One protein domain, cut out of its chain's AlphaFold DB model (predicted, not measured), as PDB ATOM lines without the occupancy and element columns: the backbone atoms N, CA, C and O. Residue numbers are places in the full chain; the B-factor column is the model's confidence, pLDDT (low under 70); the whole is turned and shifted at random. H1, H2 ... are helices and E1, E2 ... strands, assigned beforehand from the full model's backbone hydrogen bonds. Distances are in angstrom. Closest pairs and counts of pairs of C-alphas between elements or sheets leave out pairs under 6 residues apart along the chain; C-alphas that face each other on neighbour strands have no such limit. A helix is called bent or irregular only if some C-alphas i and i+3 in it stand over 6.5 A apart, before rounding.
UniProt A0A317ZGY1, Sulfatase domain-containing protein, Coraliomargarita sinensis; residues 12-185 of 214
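AT A GLANCE: This is residues 12 to 185 of the 214 residues of the protein "Sulfatase domain-containing protein" of Coraliomargarita sinensis (UniProt A0A317ZGY1). A twisted sheet of seven strands has H3 packed along one face and the short H1 on the opposite face. Beyond it, a separate pair of helices, H4 and H5, meets at a steep angle, and the ends of H5 and H6 come close. The printed part has 174 residues, in the order H1 E1 E2 H2 E3 E4 H3 E5 H4 H5 H6 H7 E6 E7; the mixed sheet runs E4 E3 E2 E1 E5 E7 E6. The class is mixed, helices and strands; the whole is compact, with a radius of gyration of the C-alphas of 16.7 A and spans of 50 by 39 by 26 A.

IN THESE COORDINATES: H1 is residues 12 to 17, beginning at C-alpha 12 (7.755, -10.242, -49.198). E1 is residues 21 to 25, E2 45 to 48, H2 51 to 55, E3 61 to 64 and E4 67 to 70. H3, residues 75 to 89, is 21.0 A long and begins at C-alpha 75 (-14.106, -17.833, -50.441). E5 is residues 95 to 99 and H4 112 to 118. H5, residues 123 to 139, is 24.1 A long. H6 is residues 147 to 154, H7 164 to 167, E6 171 to 176, 15.5 A, and E7 179 to 184, 16.7 A, ending at C-alpha 184 (9.628, -23.539, -46.774).

HOW THE PARTS SIT: E1 is parallel to E2 (N 47 and O 24, 2.8 A) and to E5 (N 23 and O 96, 2.9 A). E3 is antiparallel to E2 (N 63 and O 48, 2.7 A), and E7 to E5 (N 97 and O 182, 2.9 A). The hairpins are E3 and E4 (N 64 and O 67, 2.8 A) and E6 and E7 (N 179 and O 176, 3.0 A). H3 runs along the strands at a height over the sheet of 7.5 A, over E1 and only just over E5, with 3 C-alphas; C-alphas Phe 25 and Leu 79 are closest, 5.6 A. H1 is on the opposite face, over E1, at 8.4 A; H2 only grazes the sheet with residues 53 to 54. H4, only just irregular with C-alphas 114 and 117 6.8 A apart, touches H5 at a steep tilt of 65 degrees, opposite ways, closest at C-alphas Tyr 114 and Gly 130, 4.5 A. H5 is close but not clearly touching to H3, C-alphas Thr 76 and Leu 135 at 7.2 A, and to H6, C-alphas Arg 137 and Ala 152 at 7.8 A. H6 and H7 are apart, and neither is on the sheet. Every O i to N i+4 pair is within hydrogen-bond range in H1, H3 and H6; H5 has 12 of 13, H4 1 of 3 with 2 of 4 O i to N i+3 pairs, H2 0 of 1 with 2 of 2, and H7 is too short for one.

THE WHOLE: The C-alphas farthest apart, of Arg 17 and His 120, are 51.3 A apart. The printed part has no cut; the links E1 to E2 and E5 to H4 are long. Mean pLDDT of the printed part is 77.7, and residue 52 and residues 137 to 185 are under 70.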
ATOM      1  N   ALA A  12       7.783  -9.607 -47.883       94.25
ATOM      2  CA  ALA A  12       7.755 -10.242 -49.198       94.25
ATOM      3  C   ALA A  12       8.901  -9.741 -50.090       94.25
ATOM      4  O   ALA A  12       9.604 -10.546 -50.690       94.25
ATOM      5  N   GLU A  13       9.185  -8.431 -50.099       94.06
ATOM      6  CA  GLU A  13      10.338  -7.883 -50.830       94.06
ATOM      7  C   GLU A  13      11.670  -8.444 -50.323       94.06
ATOM      8  O   GLU A  13      12.569  -8.706 -51.124       94.06
ATOM      9  N   VAL A  14      11.809  -8.656 -49.009       95.50
ATOM     10  CA  VAL A  14      13.008  -9.281 -48.430       95.50
ATOM     11  C   VAL A  14      13.155 -10.723 -48.918       95.50
ATOM     12  O   VAL A  14      14.235 -11.091 -49.377       95.50
ATOM     13  N   PHE A  15      12.089 -11.526 -48.870       95.56
ATOM     14  CA  PHE A  15      12.110 -12.914 -49.347       95.56
ATOM     15  C   PHE A  15      12.394 -13.006 -50.845       95.56
ATOM     16  O   PHE A  15      13.316 -13.715 -51.256       95.56
ATOM     17  N   ARG A  16      11.688 -12.213 -51.651       94.81
ATOM     18  CA  ARG A  16      11.865 -12.162 -53.102       94.81
ATOM     19  C   ARG A  16      13.297 -11.799 -53.499       94.81
ATOM     20  O   ARG A  16      13.894 -12.472 -54.333       94.81
ATOM     21  N   ARG A  17      13.906 -10.792 -52.854       96.00
ATOM     22  CA  ARG A  17      15.322 -10.416 -53.081       96.00
ATOM     23  C   ARG A  17      16.315 -11.530 -52.734       96.00
ATOM     24  O   ARG A  17      17.450 -11.486 -53.194       96.00
ATOM     25  N   ASN A  18      15.904 -12.514 -51.936       95.94
ATOM     26  CA  ASN A  18      16.717 -13.658 -51.528       95.94
ATOM     27  C   ASN A  18      16.380 -14.950 -52.294       95.94
ATOM     28  O   ASN A  18      16.812 -16.025 -51.876       95.94
ATOM     29  N   GLY A  19      15.648 -14.846 -53.410       94.38
ATOM     30  CA  GLY A  19      15.368 -15.966 -54.310       94.38
ATOM     31  C   GLY A  19      14.208 -16.859 -53.874       94.38
ATOM     32  O   GLY A  19      14.177 -18.016 -54.273       94.38
ATOM     33  N   TYR A  20      13.297 -16.353 -53.040       95.88
ATOM     34  CA  TYR A  20      12.060 -17.059 -52.706       95.88
ATOM     35  C   TYR A  20      10.961 -16.694 -53.703       95.88
ATOM     36  O   TYR A  20      10.803 -15.514 -54.025       95.88
ATOM     37  N   ALA A  21      10.146 -17.674 -54.089       96.62
ATOM     38  CA  ALA A  21       8.837 -17.410 -54.672       96.62
ATOM     39  C   ALA A  21       7.916 -16.792 -53.611       96.62
ATOM     40  O   ALA A  21       7.928 -17.209 -52.450       96.62
ATOM     41  N   THR A  22       7.111 -15.795 -53.972       97.12
ATOM     42  CA  THR A  22       6.263 -15.085 -53.004       97.12
ATOM     43  C   THR A  22       4.793 -15.081 -53.414       97.12
ATOM     44  O   THR A  22       4.439 -14.633 -54.502       97.12
ATOM     45  N   GLY A  23       3.925 -15.549 -52.516       97.19
ATOM     46  CA  GLY A  23       2.485 -15.674 -52.744       97.19
ATOM     47  C   GLY A  23       1.663 -14.933 -51.687       97.19
ATOM     48  O   GLY A  23       1.961 -15.040 -50.496       97.19
ATOM     49  N   LEU A  24       0.630 -14.193 -52.103       96.69
ATOM     50  CA  LEU A  24      -0.398 -13.637 -51.214       96.69
ATOM     51  C   LEU A  24      -1.781 -14.145 -51.607       96.69
ATOM     52  O   LEU A  24      -2.279 -13.819 -52.682       96.69
ATOM     53  N   PHE A  25      -2.456 -14.830 -50.691       95.62
ATOM     54  CA  PHE A  25      -3.804 -15.352 -50.911       95.62
ATOM     55  C   PHE A  25      -4.717 -14.820 -49.811       95.62
ATOM     56  O   PHE A  25      -4.705 -15.300 -48.688       95.62
ATOM     57  N   GLY A  26      -5.484 -13.770 -50.094       93.62
ATOM     58  CA  GLY A  26      -6.425 -13.197 -49.137       93.62
ATOM     59  C   GLY A  26      -6.422 -11.675 -49.078       93.62
ATOM     60  O   GLY A  26      -6.263 -10.977 -50.081       93.62
ATOM     61  N   LYS A  27      -6.685 -11.140 -47.886       92.25
ATOM     62  CA  LYS A  27      -6.903  -9.719 -47.632       92.25
ATOM     63  C   LYS A  27      -5.606  -8.921 -47.683       92.25
ATOM     64  O   LYS A  27      -4.708  -9.125 -46.877       92.25
ATOM     65  N   TRP A  28      -5.567  -7.931 -48.574       90.75
ATOM     66  CA  TRP A  28      -4.473  -6.965 -48.619       90.75
ATOM     67  C   TRP A  28      -4.704  -5.761 -47.699       90.75
ATOM     68  O   TRP A  28      -4.004  -5.574 -46.715       90.75
ATOM     69  N   HIS A  29      -5.725  -4.948 -47.991       88.25
ATOM     70  CA  HIS A  29      -6.162  -3.816 -47.161       88.25
ATOM     71  C   HIS A  29      -5.076  -2.757 -46.833       88.25
ATOM     72  O   HIS A  29      -5.207  -2.015 -45.862       88.25
ATOM     73  N   LEU A  30      -4.044  -2.626 -47.676       87.38
ATOM     74  CA  LEU A  30      -2.953  -1.645 -47.521       87.38
ATOM     75  C   LEU A  30      -2.880  -0.610 -48.661       87.38
ATOM     76  O   LEU A  30      -1.932   0.169 -48.759       87.38
ATOM     77  N   GLY A  31      -3.917  -0.562 -49.493       83.06
ATOM     78  CA  GLY A  31      -4.130   0.444 -50.530       83.06
ATOM     79  C   GLY A  31      -4.932  -0.130 -51.695       83.06
ATOM     80  O   GLY A  31      -4.932  -1.340 -51.903       83.06
ATOM     81  N   GLN A  32      -5.657   0.740 -52.399       73.06
ATOM     82  CA  GLN A  32      -6.562   0.362 -53.499       73.06
ATOM     83  C   GLN A  32      -6.009   0.753 -54.876       73.06
ATOM     84  O   GLN A  32      -6.388   0.164 -55.873       73.06
ATOM     85  N   SER A  33      -5.113   1.746 -54.962       79.44
ATOM     86  CA  SER A  33      -4.509   2.086 -56.253       79.44
ATOM     87  C   SER A  33      -3.371   1.136 -56.599       79.44
ATOM     88  O   SER A  33      -2.708   0.588 -55.715       79.44
ATOM     89  N   GLU A  34      -3.123   0.995 -57.900       78.62
ATOM     90  CA  GLU A  34      -2.171   0.044 -58.464       78.62
ATOM     91  C   GLU A  34      -0.822   0.041 -57.726       78.62
ATOM     92  O   GLU A  34      -0.382  -1.019 -57.295       78.62
ATOM     93  N   ARG A  35      -0.230   1.217 -57.470       83.94
ATOM     94  CA  ARG A  35       1.085   1.368 -56.810       83.94
ATOM     95  C   ARG A  35       1.174   0.795 -55.391       83.94
ATOM     96  O   ARG A  35       2.272   0.611 -54.872       83.94
ATOM     97  N   TYR A  36       0.035   0.589 -54.738       87.62
ATOM     98  CA  TYR A  36      -0.048   0.034 -53.391       87.62
ATOM     99  C   TYR A  36      -0.472  -1.428 -53.379       87.62
ATOM    100  O   TYR A  36      -0.481  -2.027 -52.308       87.62
ATOM    101  N   GLY A  37      -0.847  -1.990 -54.530       89.19
ATOM    102  CA  GLY A  37      -1.278  -3.375 -54.640       89.19
ATOM    103  C   GLY A  37      -0.150  -4.360 -54.318       89.19
ATOM    104  O   GLY A  37       1.023  -4.029 -54.501       89.19
ATOM    105  N   PRO A  38      -0.478  -5.576 -53.859       92.44
ATOM    106  CA  PRO A  38       0.506  -6.536 -53.351       92.44
ATOM    107  C   PRO A  38       1.601  -6.899 -54.371       92.44
ATOM    108  O   PRO A  38       2.753  -7.107 -53.997       92.44
ATOM    109  N   TRP A  39       1.281  -6.852 -55.664       90.19
ATOM    110  CA  TRP A  39       2.213  -7.056 -56.779       90.19
ATOM    111  C   TRP A  39       3.348  -6.014 -56.867       90.19
ATOM    112  O   TRP A  39       4.428  -6.330 -57.360       90.19
ATOM    113  N   PHE A  40       3.162  -4.788 -56.357       90.69
ATOM    114  CA  PHE A  40       4.251  -3.800 -56.217       90.69
ATOM    115  C   PHE A  40       4.997  -3.920 -54.887       90.69
ATOM    116  O   PHE A  40       5.944  -3.179 -54.636       90.69
ATOM    117  N   ARG A  41       4.550  -4.822 -54.014       93.06
ATOM    118  CA  ARG A  41       4.964  -4.920 -52.612       93.06
ATOM    119  C   ARG A  41       5.562  -6.289 -52.320       93.06
ATOM    120  O   ARG A  41       5.381  -6.840 -51.244       93.06
ATOM    121  N   GLY A  42       6.276  -6.815 -53.313       93.50
ATOM    122  CA  GLY A  42       7.122  -7.990 -53.178       93.50
ATOM    123  C   GLY A  42       6.455  -9.330 -53.430       93.50
ATOM    124  O   GLY A  42       7.187 -10.298 -53.343       93.50
ATOM    125  N   PHE A  43       5.156  -9.392 -53.750       96.38
ATOM    126  CA  PHE A  43       4.465 -10.646 -54.078       96.38
ATOM    127  C   PHE A  43       4.464 -10.923 -55.587       96.38
ATOM    128  O   PHE A  43       4.101 -10.047 -56.375       96.38
ATOM    129  N   ASP A  44       4.863 -12.131 -55.977       96.06
ATOM    130  CA  ASP A  44       4.911 -12.594 -57.369       96.06
ATOM    131  C   ASP A  44       3.552 -13.141 -57.821       96.06
ATOM    132  O   ASP A  44       3.077 -12.803 -58.907       96.06
ATOM    133  N   GLU A  45       2.895 -13.916 -56.954       96.88
ATOM    134  CA  GLU A  45       1.559 -14.469 -57.172       96.88
ATOM    135  C   GLU A  45       0.567 -13.931 -56.140       96.88
ATOM    136  O   GLU A  45       0.860 -13.826 -54.947       96.88
ATOM    137  N   THR A  46      -0.626 -13.543 -56.596       96.31
ATOM    138  CA  THR A  46      -1.638 -12.933 -55.728       96.31
ATOM    139  C   THR A  46      -3.047 -13.398 -56.075       96.31
ATOM    140  O   THR A  46      -3.420 -13.432 -57.248       96.31
ATOM    141  N   LEU A  47      -3.848 -13.662 -55.045       95.88
ATOM    142  CA  LEU A  47      -5.299 -13.804 -55.123       95.88
ATOM    143  C   LEU A  47      -5.935 -12.949 -54.023       95.88
ATOM    144  O   LEU A  47      -5.811 -13.253 -52.838       95.88
ATOM    145  N   THR A  48      -6.589 -11.847 -54.387       93.75
ATOM    146  CA  THR A  48      -7.156 -10.898 -53.410       93.75
ATOM    147  C   THR A  48      -8.505 -10.346 -53.858       93.75
ATOM    148  O   THR A  48      -8.814 -10.335 -55.042       93.75
ATOM    149  N   ALA A  49      -9.326  -9.869 -52.929       89.31
ATOM    150  CA  ALA A  49     -10.564  -9.157 -53.244       89.31
ATOM    151  C   ALA A  49     -10.354  -7.632 -53.245       89.31
ATOM    152  O   ALA A  49      -9.792  -7.066 -52.301       89.31
ATOM    153  N   GLU A  50     -10.889  -6.963 -54.267       81.69
ATOM    154  CA  GLU A  50     -10.900  -5.503 -54.418       81.69
ATOM    155  C   GLU A  50     -12.304  -4.929 -54.168       81.69
ATOM    156  O   GLU A  50     -13.309  -5.605 -54.396       81.69
ATOM    157  N   GLY A  51     -12.374  -3.688 -53.674       75.94
ATOM    158  CA  GLY A  51     -13.635  -2.962 -53.506       75.94
ATOM    159  C   GLY A  51     -14.699  -3.734 -52.718       75.94
ATOM    160  O   GLY A  51     -14.431  -4.288 -51.647       75.94
ATOM    161  N   ASP A  52     -15.914  -3.779 -53.260       65.88
ATOM    162  CA  ASP A  52     -17.068  -4.409 -52.613       65.88
ATOM    163  C   ASP A  52     -16.995  -5.944 -52.575       65.88
ATOM    164  O   ASP A  52     -17.600  -6.562 -51.692       65.88
ATOM    165  N   ASN A  53     -16.168  -6.576 -53.422       72.69
ATOM    166  CA  ASN A  53     -15.971  -8.033 -53.415       72.69
ATOM    167  C   ASN A  53     -15.346  -8.530 -52.099       72.69
ATOM    168  O   ASN A  53     -15.406  -9.718 -51.779       72.69
ATOM    169  N   GLN A  54     -14.801  -7.630 -51.271       71.75
ATOM    170  CA  GLN A  54     -14.345  -7.959 -49.918       71.75
ATOM    171  C   GLN A  54     -15.474  -8.464 -49.004       71.75
ATOM    172  O   GLN A  54     -15.185  -9.124 -48.001       71.75
ATOM    173  N   ARG A  55     -16.744  -8.208 -49.339       77.25
ATOM    174  CA  ARG A  55     -17.911  -8.652 -48.558       77.25
ATOM    175  C   ARG A  55     -18.543  -9.950 -49.072       77.25
ATOM    176  O   ARG A  55     -19.389 -10.514 -48.382       77.25
ATOM    177  N   SER A  56     -18.132 -10.438 -50.240       83.50
ATOM    178  CA  SER A  56     -18.660 -11.671 -50.828       83.50
ATOM    179  C   SER A  56     -17.917 -12.887 -50.274       83.50
ATOM    180  O   SER A  56     -16.709 -13.026 -50.464       83.50
ATOM    181  N   HIS A  57     -18.637 -13.758 -49.563       88.62
ATOM    182  CA  HIS A  57     -18.095 -15.024 -49.048       88.62
ATOM    183  C   HIS A  57     -18.429 -16.233 -49.924       88.62
ATOM    184  O   HIS A  57     -17.742 -17.238 -49.817       88.62
ATOM    185  N   PHE A  58     -19.452 -16.139 -50.772       92.56
ATOM    186  CA  PHE A  58     -19.881 -17.205 -51.675       92.56
ATOM    187  C   PHE A  58     -19.746 -16.742 -53.118       92.56
ATOM    188  O   PHE A  58     -20.031 -15.575 -53.398       92.56
ATOM    189  N   ASP A  59     -19.289 -17.652 -53.968       92.94
ATOM    190  CA  ASP A  59     -19.044 -17.468 -55.397       92.94
ATOM    191  C   ASP A  59     -18.313 -16.143 -55.709       92.94
ATOM    192  O   ASP A  59     -18.835 -15.269 -56.413       92.94
ATOM    193  N   PRO A  60     -17.139 -15.898 -55.084       92.75
ATOM    194  CA  PRO A  60     -16.501 -14.593 -55.136       92.75
ATOM    195  C   PRO A  60     -15.843 -14.334 -56.496       92.75
ATOM    196  O   PRO A  60     -15.233 -15.214 -57.099       92.75
ATOM    197  N   VAL A  61     -15.845 -13.069 -56.923       93.75
ATOM    198  CA  VAL A  61     -14.936 -12.584 -57.969       93.75
ATOM    199  C   VAL A  61     -13.684 -12.022 -57.299       93.75
ATOM    200  O   VAL A  61     -13.752 -11.025 -56.573       93.75
ATOM    201  N   LEU A  62     -12.541 -12.663 -57.530       93.81
ATOM    202  CA  LEU A  62     -11.251 -12.304 -56.939       93.81
ATOM    203  C   LEU A  62     -10.276 -11.841 -58.022       93.81
ATOM    204  O   LEU A  62     -10.354 -12.259 -59.172       93.81
ATOM    205  N   LEU A  63      -9.335 -10.979 -57.657       93.62
ATOM    206  CA  LEU A  63      -8.219 -10.602 -58.508       93.62
ATOM    207  C   LEU A  63      -7.120 -11.655 -58.412       93.62
ATOM    208  O   LEU A  63      -6.353 -11.652 -57.448       93.62
ATOM    209  N   GLN A  64      -7.017 -12.508 -59.426       94.50
ATOM    210  CA  GLN A  64      -5.873 -13.387 -59.626       94.50
ATOM    211  C   GLN A  64      -4.837 -12.640 -60.470       94.50
ATOM    212  O   GLN A  64      -5.079 -12.313 -61.634       94.50
ATOM    213  N   ASN A  65      -3.692 -12.300 -59.881       93.19
ATOM    214  CA  ASN A  65      -2.612 -11.568 -60.555       93.19
ATOM    215  C   ASN A  65      -3.096 -10.307 -61.301       93.19
ATOM    216  O   ASN A  65      -2.687 -10.052 -62.437       93.19
ATOM    217  N   ARG A  66      -3.951  -9.508 -60.637       90.81
ATOM    218  CA  ARG A  66      -4.613  -8.277 -61.138       90.81
ATOM    219  C   ARG A  66      -5.780  -8.488 -62.104       90.81
ATOM    220  O   ARG A  66      -6.385  -7.509 -62.532       90.81
ATOM    221  N   LYS A  67      -6.117  -9.728 -62.454       92.25
ATOM    222  CA  LYS A  67      -7.244 -10.025 -63.342       92.25
ATOM    223  C   LYS A  67      -8.440 -10.512 -62.526       92.25
ATOM    224  O   LYS A  67      -8.260 -11.423 -61.723       92.25
ATOM    225  N   PRO A  68      -9.641  -9.941 -62.711       93.31
ATOM    226  CA  PRO A  68     -10.836 -10.458 -62.062       93.31
ATOM    227  C   PRO A  68     -11.173 -11.843 -62.620       93.31
ATOM    228  O   PRO A  68     -11.290 -12.020 -63.833       93.31
ATOM    229  N   VAL A  69     -11.329 -12.812 -61.726       95.06
ATOM    230  CA  VAL A  69     -11.668 -14.204 -62.021       95.06
ATOM    231  C   VAL A  69     -12.821 -14.619 -61.098       95.06
ATOM    232  O   VAL A  69     -12.726 -14.402 -59.885       95.06
ATOM    233  N   PRO A  70     -13.931 -15.156 -61.638       95.06
ATOM    234  CA  PRO A  70     -14.996 -15.730 -60.827       95.06
ATOM    235  C   PRO A  70     -14.580 -17.102 -60.287       95.06
ATOM    236  O   PRO A  70     -13.998 -17.908 -61.011       95.06
ATOM    237  N   PHE A  71     -14.918 -17.370 -59.031       94.38
ATOM    238  CA  PHE A  71     -14.747 -18.668 -58.385       94.38
ATOM    239  C   PHE A  71     -16.088 -19.156 -57.849       94.38
ATOM    240  O   PHE A  71     -16.938 -18.343 -57.495       94.38
ATOM    241  N   GLU A  72     -16.254 -20.472 -57.757       93.69
ATOM    242  CA  GLU A  72     -17.427 -21.108 -57.156       93.69
ATOM    243  C   GLU A  72     -17.114 -21.582 -55.732       93.69
ATOM    244  O   GLU A  72     -15.994 -21.997 -55.425       93.69
ATOM    245  N   GLY A  73     -18.118 -21.556 -54.859       91.31
ATOM    246  CA  GLY A  73     -18.025 -22.049 -53.489       91.31
ATOM    247  C   GLY A  73     -17.661 -20.978 -52.463       91.31
ATOM    248  O   GLY A  73     -17.909 -19.784 -52.640       91.31
ATOM    249  N   TYR A  74     -17.135 -21.419 -51.319       91.56
ATOM    250  CA  TYR A  74     -16.833 -20.534 -50.198       91.56
ATOM    251  C   TYR A  74     -15.437 -19.925 -50.347       91.56
ATOM    252  O   TYR A  74     -14.450 -20.624 -50.561       91.56
ATOM    253  N   ARG A  75     -15.333 -18.602 -50.191       91.94
ATOM    254  CA  ARG A  75     -14.106 -17.833 -50.441       91.94
ATOM    255  C   ARG A  75     -12.909 -18.344 -49.653       91.94
ATOM    256  O   ARG A  75     -11.800 -18.309 -50.170       91.94
ATOM    257  N   THR A  76     -13.103 -18.747 -48.399       90.31
ATOM    258  CA  THR A  76     -11.991 -19.268 -47.597       90.31
ATOM    259  C   THR A  76     -11.401 -20.506 -48.259       90.31
ATOM    260  O   THR A  76     -10.192 -20.543 -48.423       90.31
ATOM    261  N   ASP A  77     -12.231 -21.429 -48.740       90.31
ATOM    262  CA  ASP A  77     -11.767 -22.654 -49.403       90.31
ATOM    263  C   ASP A  77     -10.976 -22.320 -50.671       90.31
ATOM    264  O   ASP A  77      -9.842 -22.757 -50.820       90.31
ATOM    265  N   VAL A  78     -11.505 -21.419 -51.508       93.06
ATOM    266  CA  VAL A  78     -10.821 -20.928 -52.718       93.06
ATOM    267  C   VAL A  78      -9.427 -20.361 -52.406       93.06
ATOM    268  O   VAL A  78      -8.465 -20.632 -53.123       93.06
ATOM    269  N   LEU A  79      -9.300 -19.563 -51.339       92.56
ATOM    270  CA  LEU A  79      -8.019 -18.965 -50.946       92.56
ATOM    271  C   LEU A  79      -7.015 -20.014 -50.458       92.56
ATOM    272  O   LEU A  79      -5.827 -19.897 -50.752       92.56
ATOM    273  N   PHE A  80      -7.476 -21.012 -49.702       90.88
ATOM    274  CA  PHE A  80      -6.617 -22.092 -49.225       90.88
ATOM    275  C   PHE A  80      -6.211 -23.040 -50.351       90.88
ATOM    276  O   PHE A  80      -5.044 -23.421 -50.401       90.88
ATOM    277  N   ASP A  81      -7.120 -23.375 -51.265       88.69
ATOM    278  CA  ASP A  81      -6.821 -24.212 -52.428       88.69
ATOM    279  C   ASP A  81      -5.748 -23.557 -53.310       88.69
ATOM    280  O   ASP A  81      -4.752 -24.200 -53.640       88.69
ATOM    281  N   GLU A  82      -5.870 -22.257 -53.603       93.31
ATOM    282  CA  GLU A  82      -4.844 -21.532 -54.364       93.31
ATOM    283  C   GLU A  82      -3.513 -21.450 -53.599       93.31
ATOM    284  O   GLU A  82      -2.453 -21.647 -54.189       93.31
ATOM    285  N   ALA A  83      -3.537 -21.217 -52.283       90.69
ATOM    286  CA  ALA A  83      -2.318 -21.210 -51.475       90.69
ATOM    287  C   ALA A  83      -1.619 -22.579 -51.480       90.69
ATOM    288  O   ALA A  83      -0.394 -22.661 -51.604       90.69
ATOM    289  N   ILE A  84      -2.388 -23.665 -51.377       87.00
ATOM    290  CA  ILE A  84      -1.887 -25.036 -51.484       87.00
ATOM    291  C   ILE A  84      -1.291 -25.268 -52.871       87.00
ATOM    292  O   ILE A  84      -0.195 -25.817 -52.976       87.00
ATOM    293  N   ASP A  85      -1.972 -24.847 -53.932       89.00
ATOM    294  CA  ASP A  85      -1.487 -25.032 -55.295       89.00
ATOM    295  C   ASP A  85      -0.244 -24.185 -55.596       89.00
ATOM    296  O   ASP A  85       0.666 -24.675 -56.260       89.00
ATOM    297  N   PHE A  86      -0.124 -22.979 -55.037       93.44
ATOM    298  CA  PHE A  86       1.112 -22.194 -55.047       93.44
ATOM    299  C   PHE A  86       2.263 -22.957 -54.389       93.44
ATOM    300  O   PHE A  86       3.306 -23.169 -55.007       93.44
ATOM    301  N   MET A  87       2.060 -23.455 -53.165       88.12
ATOM    302  CA  MET A  87       3.076 -24.263 -52.484       88.12
ATOM    303  C   MET A  87       3.433 -25.512 -53.294       88.12
ATOM    304  O   MET A  87       4.591 -25.925 -53.303       88.12
ATOM    305  N   LYS A  88       2.464 -26.090 -54.018       83.69
ATOM    306  CA  LYS A  88       2.708 -27.223 -54.910       83.69
ATOM    307  C   LYS A  88       3.487 -26.852 -56.177       83.69
ATOM    308  O   LYS A  88       4.208 -27.700 -56.693       83.69
ATOM    309  N   ARG A  89       3.335 -25.646 -56.718       92.56
ATOM    310  CA  ARG A  89       4.121 -25.192 -57.878       92.56
ATOM    311  C   ARG A  89       5.574 -24.917 -57.496       92.56
ATOM    312  O   ARG A  89       6.467 -25.200 -58.286       92.56
ATOM    313  N   HIS A  90       5.805 -24.457 -56.268       90.31
ATOM    314  CA  HIS A  90       7.125 -24.084 -55.755       90.31
ATOM    315  C   HIS A  90       7.720 -25.129 -54.797       90.31
ATOM    316  O   HIS A  90       8.448 -24.790 -53.876       90.31
ATOM    317  N   GLN A  91       7.425 -26.419 -54.979       86.00
ATOM    318  CA  GLN A  91       7.921 -27.476 -54.078       86.00
ATOM    319  C   GLN A  91       9.440 -27.661 -54.136       86.00
ATOM    320  O   GLN A  91      10.035 -28.127 -53.169       86.00
ATOM    321  N   GLU A  92      10.061 -27.319 -55.264       85.81
ATOM    322  CA  GLU A  92      11.490 -27.525 -55.532       85.81
ATOM    323  C   GLU A  92      12.343 -26.280 -55.232       85.81
ATOM    324  O   GLU A  92      13.571 -26.323 -55.321       85.81
ATOM    325  N   GLU A  93      11.710 -25.170 -54.849       87.12
ATOM    326  CA  GLU A  93      12.369 -23.904 -54.537       87.12
ATOM    327  C   GLU A  93      11.807 -23.290 -53.243       87.12
ATOM    328  O   GLU A  93      10.699 -23.620 -52.818       87.12
ATOM    329  N   PRO A  94      12.560 -22.425 -52.546       93.06
ATOM    330  CA  PRO A  94      12.047 -21.819 -51.329       93.06
ATOM    331  C   PRO A  94      10.886 -20.863 -51.648       93.06
ATOM    332  O   PRO A  94      10.942 -20.097 -52.610       93.06
ATOM    333  N   PHE A  95       9.846 -20.862 -50.812       93.25
ATOM    334  CA  PHE A  95       8.689 -19.983 -50.974       93.25
ATOM    335  C   PHE A  95       8.293 -19.282 -49.672       93.25
ATOM    336  O   PHE A  95       8.523 -19.767 -48.561       93.25
ATOM    337  N   PHE A  96       7.668 -18.119 -49.824       95.25
ATOM    338  CA  PHE A  96       6.994 -17.372 -48.771       95.25
ATOM    339  C   PHE A  96       5.523 -17.203 -49.153       95.25
ATOM    340  O   PHE A  96       5.200 -16.482 -50.097       95.25
ATOM    341  N   CYS A  97       4.632 -17.861 -48.412       93.94
ATOM    342  CA  CYS A  97       3.190 -17.791 -48.611       93.94
ATOM    343  C   CYS A  97       2.543 -17.014 -47.460       93.94
ATOM    344  O   CYS A  97       2.653 -17.391 -46.291       93.94
ATOM    345  N   TYR A  98       1.841 -15.936 -47.802       95.06
ATOM    346  CA  TYR A  98       1.055 -15.132 -46.879       95.06
ATOM    347  C   TYR A  98      -0.440 -15.336 -47.146       95.06
ATOM    348  O   TYR A  98      -0.941 -14.961 -48.205       95.06
ATOM    349  N   LEU A  99      -1.160 -15.907 -46.177       92.88
ATOM    350  CA  LEU A  99      -2.582 -16.250 -46.286       92.88
ATOM    351  C   LEU A  99      -3.422 -15.494 -45.231       92.88
ATOM    352  O   LEU A  99      -3.880 -16.076 -44.241       92.88
ATOM    353  N   PRO A 100      -3.602 -14.165 -45.384       91.94
ATOM    354  CA  PRO A 100      -4.461 -13.362 -44.514       91.94
ATOM    355  C   PRO A 100      -5.933 -13.570 -44.874       91.94
ATOM    356  O   PRO A 100      -6.475 -12.932 -45.780       91.94
ATOM    357  N   THR A 101      -6.615 -14.476 -44.181       88.44
ATOM    358  CA  THR A 101      -8.017 -14.769 -44.507       88.44
ATOM    359  C   THR A 101      -8.931 -13.578 -44.199       88.44
ATOM    360  O   THR A 101      -8.656 -12.749 -43.333       88.44
ATOM    361  N   TYR A 102     -10.060 -13.480 -44.905       89.00
ATOM    362  CA  TYR A 102     -11.093 -12.491 -44.575       89.00
ATOM    363  C   TYR A 102     -11.962 -12.929 -43.390       89.00
ATOM    364  O   TYR A 102     -12.692 -12.119 -42.832       89.00
ATOM    365  N   THR A 103     -11.918 -14.205 -43.022       87.44
ATOM    366  CA  THR A 103     -12.689 -14.794 -41.927       87.44
ATOM    367  C   THR A 103     -12.104 -14.353 -40.579       87.44
ATOM    368  O   THR A 103     -10.884 -14.322 -40.452       87.44
ATOM    369  N   PRO A 104     -12.916 -14.014 -39.556       90.12
ATOM    370  CA  PRO A 104     -14.383 -14.037 -39.482       90.12
ATOM    371  C   PRO A 104     -15.026 -12.655 -39.732       90.12
ATOM    372  O   PRO A 104     -16.023 -12.299 -39.106       90.12
ATOM    373  N   HIS A 105     -14.441 -11.820 -40.597       88.44
ATOM    374  CA  HIS A 105     -14.951 -10.470 -40.833       88.44
ATOM    375  C   HIS A 105     -16.361 -10.490 -41.437       88.44
ATOM    376  O   HIS A 105     -16.691 -11.322 -42.287       88.44
ATOM    377  N   ALA A 106     -17.165  -9.499 -41.046       86.25
ATOM    378  CA  ALA A 106     -18.501  -9.282 -41.580       86.25
ATOM    379  C   ALA A 106     -18.506  -9.163 -43.125       86.25
ATOM    380  O   ALA A 106     -17.548  -8.640 -43.708       86.25
ATOM    381  N   PRO A 107     -19.595  -9.568 -43.804       91.81
ATOM    382  CA  PRO A 107     -20.841 -10.107 -43.246       91.81
ATOM    383  C   PRO A 107     -20.657 -11.507 -42.641       91.81
ATOM    384  O   PRO A 107     -19.877 -12.298 -43.157       91.81
ATOM    385  N   LEU A 108     -21.368 -11.812 -41.551       91.75
ATOM    386  CA  LEU A 108     -21.268 -13.105 -40.862       91.75
ATOM    387  C   LEU A 108     -22.070 -14.166 -41.622       91.75
ATOM    388  O   LEU A 108     -23.223 -14.443 -41.301       91.75
ATOM    389  N   LYS A 109     -21.483 -14.695 -42.696       91.56
ATOM    390  CA  LYS A 109     -22.088 -15.720 -43.549       91.56
ATOM    391  C   LYS A 109     -21.118 -16.879 -43.713       91.56
ATOM    392  O   LYS A 109     -19.971 -16.670 -44.090       91.56
ATOM    393  N   VAL A 110     -21.606 -18.086 -43.469       92.56
ATOM    394  CA  VAL A 110     -20.850 -19.341 -43.520       92.56
ATOM    395  C   VAL A 110     -21.820 -20.470 -43.888       92.56
ATOM    396  O   VAL A 110     -23.019 -20.301 -43.651       92.56
ATOM    397  N   PRO A 111     -21.373 -21.586 -44.497       91.06
ATOM    398  CA  PRO A 111     -22.277 -22.695 -44.785       91.06
ATOM    399  C   PRO A 111     -23.010 -23.177 -43.525       91.06
ATOM    400  O   PRO A 111     -22.395 -23.322 -42.467       91.06
ATOM    401  N   GLU A 112     -24.309 -23.460 -43.660       90.06
ATOM    402  CA  GLU A 112     -25.234 -23.789 -42.559       90.06
ATOM    403  C   GLU A 112     -24.696 -24.875 -41.620       90.06
ATOM    404  O   GLU A 112     -24.827 -24.797 -40.400       90.06
ATOM    405  N   GLN A 113     -24.002 -25.856 -42.194       90.00
ATOM    406  CA  GLN A 113     -23.406 -26.978 -41.480       90.00
ATOM    407  C   GLN A 113     -22.418 -26.560 -40.372       90.00
ATOM    408  O   GLN A 113     -22.226 -27.291 -39.403       90.00
ATOM    409  N   TYR A 114     -21.799 -25.381 -40.497       89.44
ATOM    410  CA  TYR A 114     -20.904 -24.828 -39.481       89.44
ATOM    411  C   TYR A 114     -21.643 -23.986 -38.434       89.44
ATOM    412  O   TYR A 114     -21.097 -23.765 -37.359       89.44
ATOM    413  N   ILE A 115     -22.868 -23.534 -38.720       91.50
ATOM    414  CA  ILE A 115     -23.724 -22.792 -37.781       91.50
ATOM    415  C   ILE A 115     -24.474 -23.760 -36.863       91.50
ATOM    416  O   ILE A 115     -24.659 -23.454 -35.688       91.50
ATOM    417  N   GLU A 116     -24.862 -24.934 -37.378       92.25
ATOM    418  CA  GLU A 116     -25.673 -25.945 -36.679       92.25
ATOM    419  C   GLU A 116     -25.270 -26.181 -35.210       92.25
ATOM    420  O   GLU A 116     -26.140 -26.087 -34.340       92.25
ATOM    421  N   PRO A 117     -23.978 -26.384 -34.868       92.38
ATOM    422  CA  PRO A 117     -23.575 -26.652 -33.485       92.38
ATOM    423  C   PRO A 117     -23.833 -25.482 -32.524       92.38
ATOM    424  O   PRO A 117     -23.875 -25.672 -31.310       92.38
ATOM    425  N   TYR A 118     -23.995 -24.270 -33.055       94.19
ATOM    426  CA  TYR A 118     -24.079 -23.016 -32.312       94.19
ATOM    427  C   TYR A 118     -25.475 -22.387 -32.346       94.19
ATOM    428  O   TYR A 118     -25.660 -21.314 -31.780       94.19
ATOM    429  N   LYS A 119     -26.479 -23.044 -32.950       93.81
ATOM    430  CA  LYS A 119     -27.860 -22.526 -33.068       93.81
ATOM    431  C   LYS A 119     -28.556 -22.215 -31.740       93.81
ATOM    432  O   LYS A 119     -29.559 -21.513 -31.726       93.81
ATOM    433  N   HIS A 120     -28.035 -22.741 -30.635       94.69
ATOM    434  CA  HIS A 120     -28.504 -22.444 -29.282       94.69
ATOM    435  C   HIS A 120     -28.062 -21.057 -28.769       94.69
ATOM    436  O   HIS A 120     -28.486 -20.646 -27.691       94.69
ATOM    437  N   LEU A 121     -27.197 -20.351 -29.504       95.69
ATOM    438  CA  LEU A 121     -26.698 -19.012 -29.189       95.69
ATOM    439  C   LEU A 121     -27.435 -17.934 -29.999       95.69
ATOM    440  O   LEU A 121     -28.229 -18.231 -30.891       95.69
ATOM    441  N   ASP A 122     -27.122 -16.665 -29.717       97.38
ATOM    442  CA  ASP A 122     -27.535 -15.546 -30.570       97.38
ATOM    443  C   ASP A 122     -27.096 -15.777 -32.035       97.38
ATOM    444  O   ASP A 122     -25.953 -16.195 -32.256       97.38
ATOM    445  N   PRO A 123     -27.940 -15.484 -33.045       94.38
ATOM    446  CA  PRO A 123     -27.625 -15.764 -34.445       94.38
ATOM    447  C   PRO A 123     -26.312 -15.155 -34.953       94.38
ATOM    448  O   PRO A 123     -25.624 -15.781 -35.760       94.38
ATOM    449  N   GLN A 124     -25.926 -13.959 -34.492       93.75
ATOM    450  CA  GLN A 124     -24.659 -13.348 -34.907       93.75
ATOM    451  C   GLN A 124     -23.469 -14.061 -34.262       93.75
ATOM    452  O   GLN A 124     -22.465 -14.309 -34.931       93.75
ATOM    453  N   ILE A 125     -23.594 -14.450 -32.991       94.56
ATOM    454  CA  ILE A 125     -22.571 -15.238 -32.290       94.56
ATOM    455  C   ILE A 125     -22.430 -16.620 -32.939       94.56
ATOM    456  O   ILE A 125     -21.313 -17.068 -33.197       94.56
ATOM    457  N   ALA A 126     -23.549 -17.268 -33.270       94.81
ATOM    458  CA  ALA A 126     -23.570 -18.563 -33.937       94.81
ATOM    459  C   ALA A 126     -22.877 -18.510 -35.306       94.81
ATOM    460  O   ALA A 126     -22.040 -19.361 -35.610       94.81
ATOM    461  N   ALA A 127     -23.163 -17.481 -36.110       94.12
ATOM    462  CA  ALA A 127     -22.516 -17.284 -37.403       94.12
ATOM    463  C   ALA A 127     -21.013 -16.980 -37.263       94.12
ATOM    464  O   ALA A 127     -20.207 -17.542 -38.005       94.12
ATOM    465  N   TYR A 128     -20.618 -16.149 -36.293       93.94
ATOM    466  CA  TYR A 128     -19.211 -15.865 -36.001       93.94
ATOM    467  C   TYR A 128     -18.442 -17.136 -35.613       93.94
ATOM    468  O   TYR A 128     -17.381 -17.418 -36.175       93.94
ATOM    469  N   TYR A 129     -18.982 -17.948 -34.700       93.56
ATOM    470  CA  TYR A 129     -18.358 -19.219 -34.330       93.56
ATOM    471  C   TYR A 129     -18.365 -20.231 -35.468       93.56
ATOM    472  O   TYR A 129     -17.367 -20.921 -35.645       93.56
ATOM    473  N   GLY A 130     -19.413 -20.265 -36.292       92.81
ATOM    474  CA  GLY A 130     -19.425 -21.078 -37.502       92.81
ATOM    475  C   GLY A 130     -18.305 -20.695 -38.471       92.81
ATOM    476  O   GLY A 130     -17.610 -21.569 -38.978       92.81
ATOM    477  N   MET A 131     -18.058 -19.399 -38.674       92.06
ATOM    478  CA  MET A 131     -16.951 -18.896 -39.498       92.06
ATOM    479  C   MET A 131     -15.578 -19.319 -38.960       92.06
ATOM    480  O   MET A 131     -14.736 -19.792 -39.721       92.06
ATOM    481  N   VAL A 132     -15.354 -19.190 -37.649       89.88
ATOM    482  CA  VAL A 132     -14.108 -19.642 -37.007       89.88
ATOM    483  C   VAL A 132     -13.964 -21.165 -37.102       89.88
ATOM    484  O   VAL A 132     -12.891 -21.668 -37.430       89.88
ATOM    485  N   ALA A 133     -15.045 -21.911 -36.864       86.75
ATOM    486  CA  ALA A 133     -15.056 -23.366 -36.955       86.75
ATOM    487  C   ALA A 133     -14.769 -23.850 -38.376       86.75
ATOM    488  O   ALA A 133     -14.040 -24.825 -38.536       86.75
ATOM    489  N   GLN A 134     -15.304 -23.170 -39.393       87.38
ATOM    490  CA  GLN A 134     -15.011 -23.451 -40.793       87.38
ATOM    491  C   GLN A 134     -13.512 -23.304 -41.056       87.38
ATOM    492  O   GLN A 134     -12.890 -24.267 -41.484       87.38
ATOM    493  N   LEU A 135     -12.914 -22.168 -40.680       84.44
ATOM    494  CA  LEU A 135     -11.486 -21.909 -40.880       84.44
ATOM    495  C   LEU A 135     -10.596 -22.992 -40.252       84.44
ATOM    496  O   LEU A 135      -9.659 -23.466 -40.887       84.44
ATOM    497  N   VAL A 136     -10.897 -23.391 -39.013       77.31
ATOM    498  CA  VAL A 136     -10.105 -24.393 -38.288       77.31
ATOM    499  C   VAL A 136     -10.336 -25.795 -38.854       77.31
ATOM    500  O   VAL A 136      -9.384 -26.500 -39.162       77.31
ATOM    501  N   ARG A 137     -11.590 -26.227 -39.018       69.12
ATOM    502  CA  ARG A 137     -11.909 -27.633 -39.325       69.12
ATOM    503  C   ARG A 137     -11.486 -28.077 -40.719       69.12
ATOM    504  O   ARG A 137     -11.253 -29.268 -40.906       69.12
ATOM    505  N   THR A 138     -11.439 -27.173 -41.694       64.38
ATOM    506  CA  THR A 138     -11.105 -27.545 -43.076       64.38
ATOM    507  C   THR A 138      -9.639 -27.328 -43.423       64.38
ATOM    508  O   THR A 138      -9.154 -28.001 -44.330       64.38
ATOM    509  N   HIS A 139      -8.928 -26.445 -42.713       64.50
ATOM    510  CA  HIS A 139      -7.627 -25.964 -43.179       64.50
ATOM    511  C   HIS A 139      -6.475 -26.040 -42.183       64.50
ATOM    512  O   HIS A 139      -5.326 -25.873 -42.594       64.50
ATOM    513  N   THR A 140      -6.723 -26.291 -40.897       58.56
ATOM    514  CA  THR A 140      -5.617 -26.605 -39.994       58.56
ATOM    515  C   THR A 140      -5.395 -28.109 -39.993       58.56
ATOM    516  O   THR A 140      -6.329 -28.903 -39.861       58.56
ATOM    517  N   CYS A 141      -4.138 -28.509 -40.205       51.00
ATOM    518  CA  CYS A 141      -3.718 -29.894 -40.069       51.00
ATOM    519  C   CYS A 141      -4.076 -30.356 -38.660       51.00
ATOM    520  O   CYS A 141      -3.452 -29.976 -37.665       51.00
ATOM    521  N   TYR A 142      -5.121 -31.168 -38.582       39.97
ATOM    522  CA  TYR A 142      -5.448 -31.862 -37.371       39.97
ATOM    523  C   TYR A 142      -4.603 -33.130 -37.272       39.97
ATOM    524  O   TYR A 142      -4.572 -33.952 -38.188       39.97
ATOM    525  N   ARG A 143      -3.920 -33.274 -36.137       44.38
ATOM    526  CA  ARG A 143      -3.125 -34.449 -35.788       44.38
ATOM    527  C   ARG A 143      -3.964 -35.734 -35.902       44.38
ATOM    528  O   ARG A 143      -4.941 -35.856 -35.161       44.38
ATOM    529  N   PRO A 144      -3.597 -36.695 -36.773       42.50
ATOM    530  CA  PRO A 144      -4.336 -37.951 -36.953       42.50
ATOM    531  C   PRO A 144      -4.501 -38.772 -35.664       42.50
ATOM    532  O   PRO A 144      -5.403 -39.593 -35.560       42.50
ATOM    533  N   ASP A 145      -3.616 -38.553 -34.695       49.69
ATOM    534  CA  ASP A 145      -3.535 -39.194 -33.382       49.69
ATOM    535  C   ASP A 145      -4.491 -38.606 -32.332       49.69
ATOM    536  O   ASP A 145      -4.627 -39.150 -31.237       49.69
ATOM    537  N   CYS A 146      -5.170 -37.504 -32.638       47.38
ATOM    538  CA  CYS A 146      -6.069 -36.865 -31.696       47.38
ATOM    539  C   CYS A 146      -7.516 -37.337 -31.991       47.38
ATOM    540  O   CYS A 146      -8.039 -37.245 -33.096       47.38
ATOM    541  N   GLN A 147      -8.175 -37.951 -31.009       43.81
ATOM    542  CA  GLN A 147      -9.507 -38.549 -31.191       43.81
ATOM    543  C   GLN A 147     -10.634 -37.519 -31.481       43.81
ATOM    544  O   GLN A 147     -11.493 -37.804 -32.321       43.81
ATOM    545  N   PRO A 148     -10.663 -36.320 -30.853       50.47
ATOM    546  CA  PRO A 148     -11.767 -35.363 -31.009       50.47
ATOM    547  C   PRO A 148     -12.013 -34.825 -32.425       50.47
ATOM    548  O   PRO A 148     -13.160 -34.607 -32.805       50.47
ATOM    549  N   CYS A 149     -10.981 -34.622 -33.236       46.34
ATOM    550  CA  CYS A 149     -11.128 -34.120 -34.597       46.34
ATOM    551  C   CYS A 149     -10.957 -35.197 -35.666       46.34
ATOM    552  O   CYS A 149     -11.388 -34.956 -36.784       46.34
ATOM    553  N   TYR A 150     -10.544 -36.420 -35.310       48.47
ATOM    554  CA  TYR A 150     -10.887 -37.606 -36.098       48.47
ATOM    555  C   TYR A 150     -12.415 -37.787 -36.098       48.47
ATOM    556  O   TYR A 150     -13.044 -37.951 -37.140       48.47
ATOM    557  N   GLN A 151     -13.053 -37.630 -34.933       43.75
ATOM    558  CA  GLN A 151     -14.515 -37.645 -34.818       43.75
ATOM    559  C   GLN A 151     -15.184 -36.472 -35.561       43.75
ATOM    560  O   GLN A 151     -16.211 -36.678 -36.204       43.75
ATOM    561  N   ALA A 152     -14.581 -35.274 -35.558       46.88
ATOM    562  CA  ALA A 152     -15.062 -34.139 -36.359       46.88
ATOM    563  C   ALA A 152     -14.869 -34.320 -37.883       46.88
ATOM    564  O   ALA A 152     -15.619 -33.732 -38.658       46.88
ATOM    565  N   MET A 153     -13.896 -35.132 -38.323       42.59
ATOM    566  CA  MET A 153     -13.690 -35.494 -39.735       42.59
ATOM    567  C   MET A 153     -14.742 -36.491 -40.246       42.59
ATOM    568  O   MET A 153     -15.183 -36.394 -41.390       42.59
ATOM    569  N   HIS A 154     -15.176 -37.439 -39.412       40.38
ATOM    570  CA  HIS A 154     -16.077 -38.523 -39.829       40.38
ATOM    571  C   HIS A 154     -17.574 -38.189 -39.780       40.38
ATOM    572  O   HIS A 154     -18.390 -38.994 -40.225       40.38
ATOM    573  N   SER A 155     -17.950 -36.990 -39.331       45.00
ATOM    574  CA  SER A 155     -19.339 -36.511 -39.340       45.00
ATOM    575  C   SER A 155     -19.807 -35.944 -40.695       45.00
ATOM    576  O   SER A 155     -20.866 -35.325 -40.755       45.00
ATOM    577  N   GLY A 156     -19.052 -36.144 -41.785       31.86
ATOM    578  CA  GLY A 156     -19.534 -35.899 -43.153       31.86
ATOM    579  C   GLY A 156     -19.206 -34.539 -43.786       31.86
ATOM    580  O   GLY A 156     -19.790 -34.207 -44.814       31.86
ATOM    581  N   HIS A 157     -18.263 -33.763 -43.249       36.12
ATOM    582  CA  HIS A 157     -17.751 -32.572 -43.944       36.12
ATOM    583  C   HIS A 157     -16.584 -32.950 -44.861       36.12
ATOM    584  O   HIS A 157     -15.761 -33.786 -44.495       36.12
ATOM    585  N   ARG A 158     -16.498 -32.345 -46.057       33.31
ATOM    586  CA  ARG A 158     -15.327 -32.476 -46.942       33.31
ATOM    587  C   ARG A 158     -14.092 -31.988 -46.191       33.31
ATOM    588  O   ARG A 158     -13.845 -30.792 -46.116       33.31
ATOM    589  N   VAL A 159     -13.332 -32.918 -45.634       36.41
ATOM    590  CA  VAL A 159     -12.009 -32.637 -45.099       36.41
ATOM    591  C   VAL A 159     -11.000 -32.998 -46.176       36.41
ATOM    592  O   VAL A 159     -11.039 -34.099 -46.732       36.41
ATOM    593  N   LEU A 160     -10.106 -32.059 -46.487       34.41
ATOM    594  CA  LEU A 160      -8.923 -32.279 -47.311       34.41
ATOM    595  C   LEU A 160      -7.975 -33.249 -46.585       34.41
ATOM    596  O   LEU A 160      -6.932 -32.879 -46.063       34.41
ATOM    597  N   GLN A 161      -8.329 -34.535 -46.566       30.30
ATOM    598  CA  GLN A 161      -7.418 -35.619 -46.199       30.30
ATOM    599  C   GLN A 161      -6.499 -36.001 -47.374       30.30
ATOM    600  O   GLN A 161      -5.666 -36.898 -47.267       30.30
ATOM    601  N   ARG A 162      -6.611 -35.310 -48.517       29.31
ATOM    602  CA  ARG A 162      -5.670 -35.454 -49.623       29.31
ATOM    603  C   ARG A 162      -4.554 -34.426 -49.473       29.31
ATOM    604  O   ARG A 162      -4.698 -33.285 -49.897       29.31
ATOM    605  N   SER A 163      -3.420 -34.905 -48.967       31.48
ATOM    606  CA  SER A 163      -2.040 -34.508 -49.319       31.48
ATOM    607  C   SER A 163      -1.196 -33.860 -48.219       31.48
ATOM    608  O   SER A 163       0.008 -34.047 -48.262       31.48
ATOM    609  N   ALA A 164      -1.728 -33.150 -47.219       33.12
ATOM    610  CA  ALA A 164      -0.838 -32.397 -46.314       33.12
ATOM    611  C   ALA A 164      -0.013 -33.286 -45.353       33.12
ATOM    612  O   ALA A 164       1.161 -33.015 -45.112       33.12
ATOM    613  N   SER A 165      -0.585 -34.384 -44.845       32.53
ATOM    614  CA  SER A 165       0.048 -35.215 -43.802       32.53
ATOM    615  C   SER A 165       1.215 -36.083 -44.287       32.53
ATOM    616  O   SER A 165       1.989 -36.571 -43.469       32.53
ATOM    617  N   SER A 166       1.365 -36.277 -45.598       30.88
ATOM    618  CA  SER A 166       2.459 -37.059 -46.199       30.88
ATOM    619  C   SER A 166       3.489 -36.193 -46.930       30.88
ATOM    620  O   SER A 166       4.488 -36.726 -47.406       30.88
ATOM    621  N   PHE A 167       3.259 -34.882 -47.037       38.16
ATOM    622  CA  PHE A 167       3.924 -34.055 -48.043       38.16
ATOM    623  C   PHE A 167       4.858 -32.974 -47.480       38.16
ATOM    624  O   PHE A 167       5.697 -32.459 -48.212       38.16
ATOM    625  N   VAL A 168       4.783 -32.640 -46.186       41.03
ATOM    626  CA  VAL A 168       5.488 -31.455 -45.668       41.03
ATOM    627  C   VAL A 168       6.271 -31.738 -44.379       41.03
ATOM    628  O   VAL A 168       5.796 -31.440 -43.287       41.03
ATOM    629  N   PRO A 169       7.499 -32.283 -44.463       32.97
ATOM    630  CA  PRO A 169       8.326 -32.491 -43.273       32.97
ATOM    631  C   PRO A 169       9.071 -31.228 -42.789       32.97
ATOM    632  O   PRO A 169       9.720 -31.296 -41.750       32.97
ATOM    633  N   GLN A 170       9.064 -30.106 -43.536       40.41
ATOM    634  CA  GLN A 170       9.977 -28.961 -43.294       40.41
ATOM    635  C   GLN A 170       9.360 -27.550 -43.448       40.41
ATOM    636  O   GLN A 170      10.103 -26.580 -43.607       40.41
ATOM    637  N   VAL A 171       8.031 -27.398 -43.419       44.41
ATOM    638  CA  VAL A 171       7.404 -26.059 -43.355       44.41
ATOM    639  C   VAL A 171       7.207 -25.685 -41.891       44.41
ATOM    640  O   VAL A 171       6.708 -26.482 -41.101       44.41
ATOM    641  N   GLY A 172       7.672 -24.493 -41.524       44.72
ATOM    642  CA  GLY A 172       7.357 -23.892 -40.233       44.72
ATOM    643  C   GLY A 172       6.051 -23.114 -40.345       44.72
ATOM    644  O   GLY A 172       5.967 -22.198 -41.166       44.72
ATOM    645  N   ASP A 173       5.069 -23.469 -39.520       46.41
ATOM    646  CA  ASP A 173       3.775 -22.791 -39.449       46.41
ATOM    647  C   ASP A 173       3.815 -21.754 -38.319       46.41
ATOM    648  O   ASP A 173       4.028 -22.103 -37.156       46.41
ATOM    649  N   GLU A 174       3.596 -20.478 -38.640       35.75
ATOM    650  CA  GLU A 174       3.429 -19.420 -37.638       35.75
ATOM    651  C   GLU A 174       2.098 -18.694 -37.884       35.75
ATOM    652  O   GLU A 174       1.847 -18.137 -38.957       35.75
ATOM    653  N   LEU A 175       1.213 -18.741 -36.885       35.53
ATOM    654  CA  LEU A 175      -0.039 -17.988 -36.853       35.53
ATOM    655  C   LEU A 175       0.247 -16.617 -36.232       35.53
ATOM    656  O   LEU A 175       0.534 -16.527 -35.041       35.53
ATOM    657  N   LEU A 176       0.145 -15.556 -37.030       29.53
ATOM    658  CA  LEU A 176       0.080 -14.182 -36.525       29.53
ATOM    659  C   LEU A 176      -1.374 -13.707 -36.611       29.53
ATOM    660  O   LEU A 176      -2.088 -14.101 -37.532       29.53
ATOM    661  N   ASP A 177      -1.812 -12.879 -35.658       27.97
ATOM    662  CA  ASP A 177      -3.194 -12.385 -35.535       27.97
ATOM    663  C   ASP A 177      -3.814 -12.017 -36.901       27.97
ATOM    664  O   ASP A 177      -3.503 -10.988 -37.502       27.97
ATOM    665  N   GLY A 178      -4.701 -12.888 -37.401       41.16
ATOM    666  CA  GLY A 178      -5.474 -12.685 -38.631       41.16
ATOM    667  C   GLY A 178      -4.980 -13.388 -39.906       41.16
ATOM    668  O   GLY A 178      -5.610 -13.208 -40.950       41.16
ATOM    669  N   GLY A 179      -3.915 -14.201 -39.876       50.75
ATOM    670  CA  GLY A 179      -3.468 -14.943 -41.064       50.75
ATOM    671  C   GLY A 179      -2.466 -16.066 -40.795       50.75
ATOM    672  O   GLY A 179      -1.779 -16.080 -39.777       50.75
ATOM    673  N   LEU A 180      -2.374 -17.007 -41.738       61.44
ATOM    674  CA  LEU A 180      -1.370 -18.071 -41.716       61.44
ATOM    675  C   LEU A 180      -0.154 -17.639 -42.546       61.44
ATOM    676  O   LEU A 180      -0.300 -17.210 -43.696       61.44
ATOM    677  N   ILE A 181       1.043 -17.736 -41.967       60.56
ATOM    678  CA  ILE A 181       2.305 -17.539 -42.682       60.56
ATOM    679  C   ILE A 181       2.982 -18.895 -42.821       60.56
ATOM    680  O   ILE A 181       3.282 -19.542 -41.820       60.56
ATOM    681  N   LEU A 182       3.252 -19.289 -44.065       67.12
ATOM    682  CA  LEU A 182       3.942 -20.534 -44.387       67.12
ATOM    683  C   LEU A 182       5.248 -20.223 -45.111       67.12
ATOM    684  O   LEU A 182       5.284 -19.452 -46.076       67.12
ATOM    685  N   LYS A 183       6.332 -20.826 -44.627       55.75
ATOM    686  CA  LYS A 183       7.676 -20.697 -45.199       55.75
ATOM    687  C   LYS A 183       8.293 -22.073 -45.357       55.75
ATOM    688  O   LYS A 183       8.379 -22.820 -44.380       55.75
ATOM    689  N   SER A 184       8.762 -22.383 -46.560       68.00
ATOM    690  CA  SER A 184       9.628 -23.539 -46.774       68.00
ATOM    691  C   SER A 184      11.093 -23.150 -46.583       68.00
ATOM    692  O   SER A 184      11.534 -22.066 -46.973       68.00
ATOM    693  N   PHE A 185      11.860 -24.050 -45.972       58.53
ATOM    694  CA  PHE A 185      13.312 -23.950 -45.910       58.53
ATOM    695  C   PHE A 185      13.928 -25.017 -46.804       58.53
ATOM    696  O   PHE A 185      14.122 -26.156 -46.390       58.53
TER     697      PHE A 185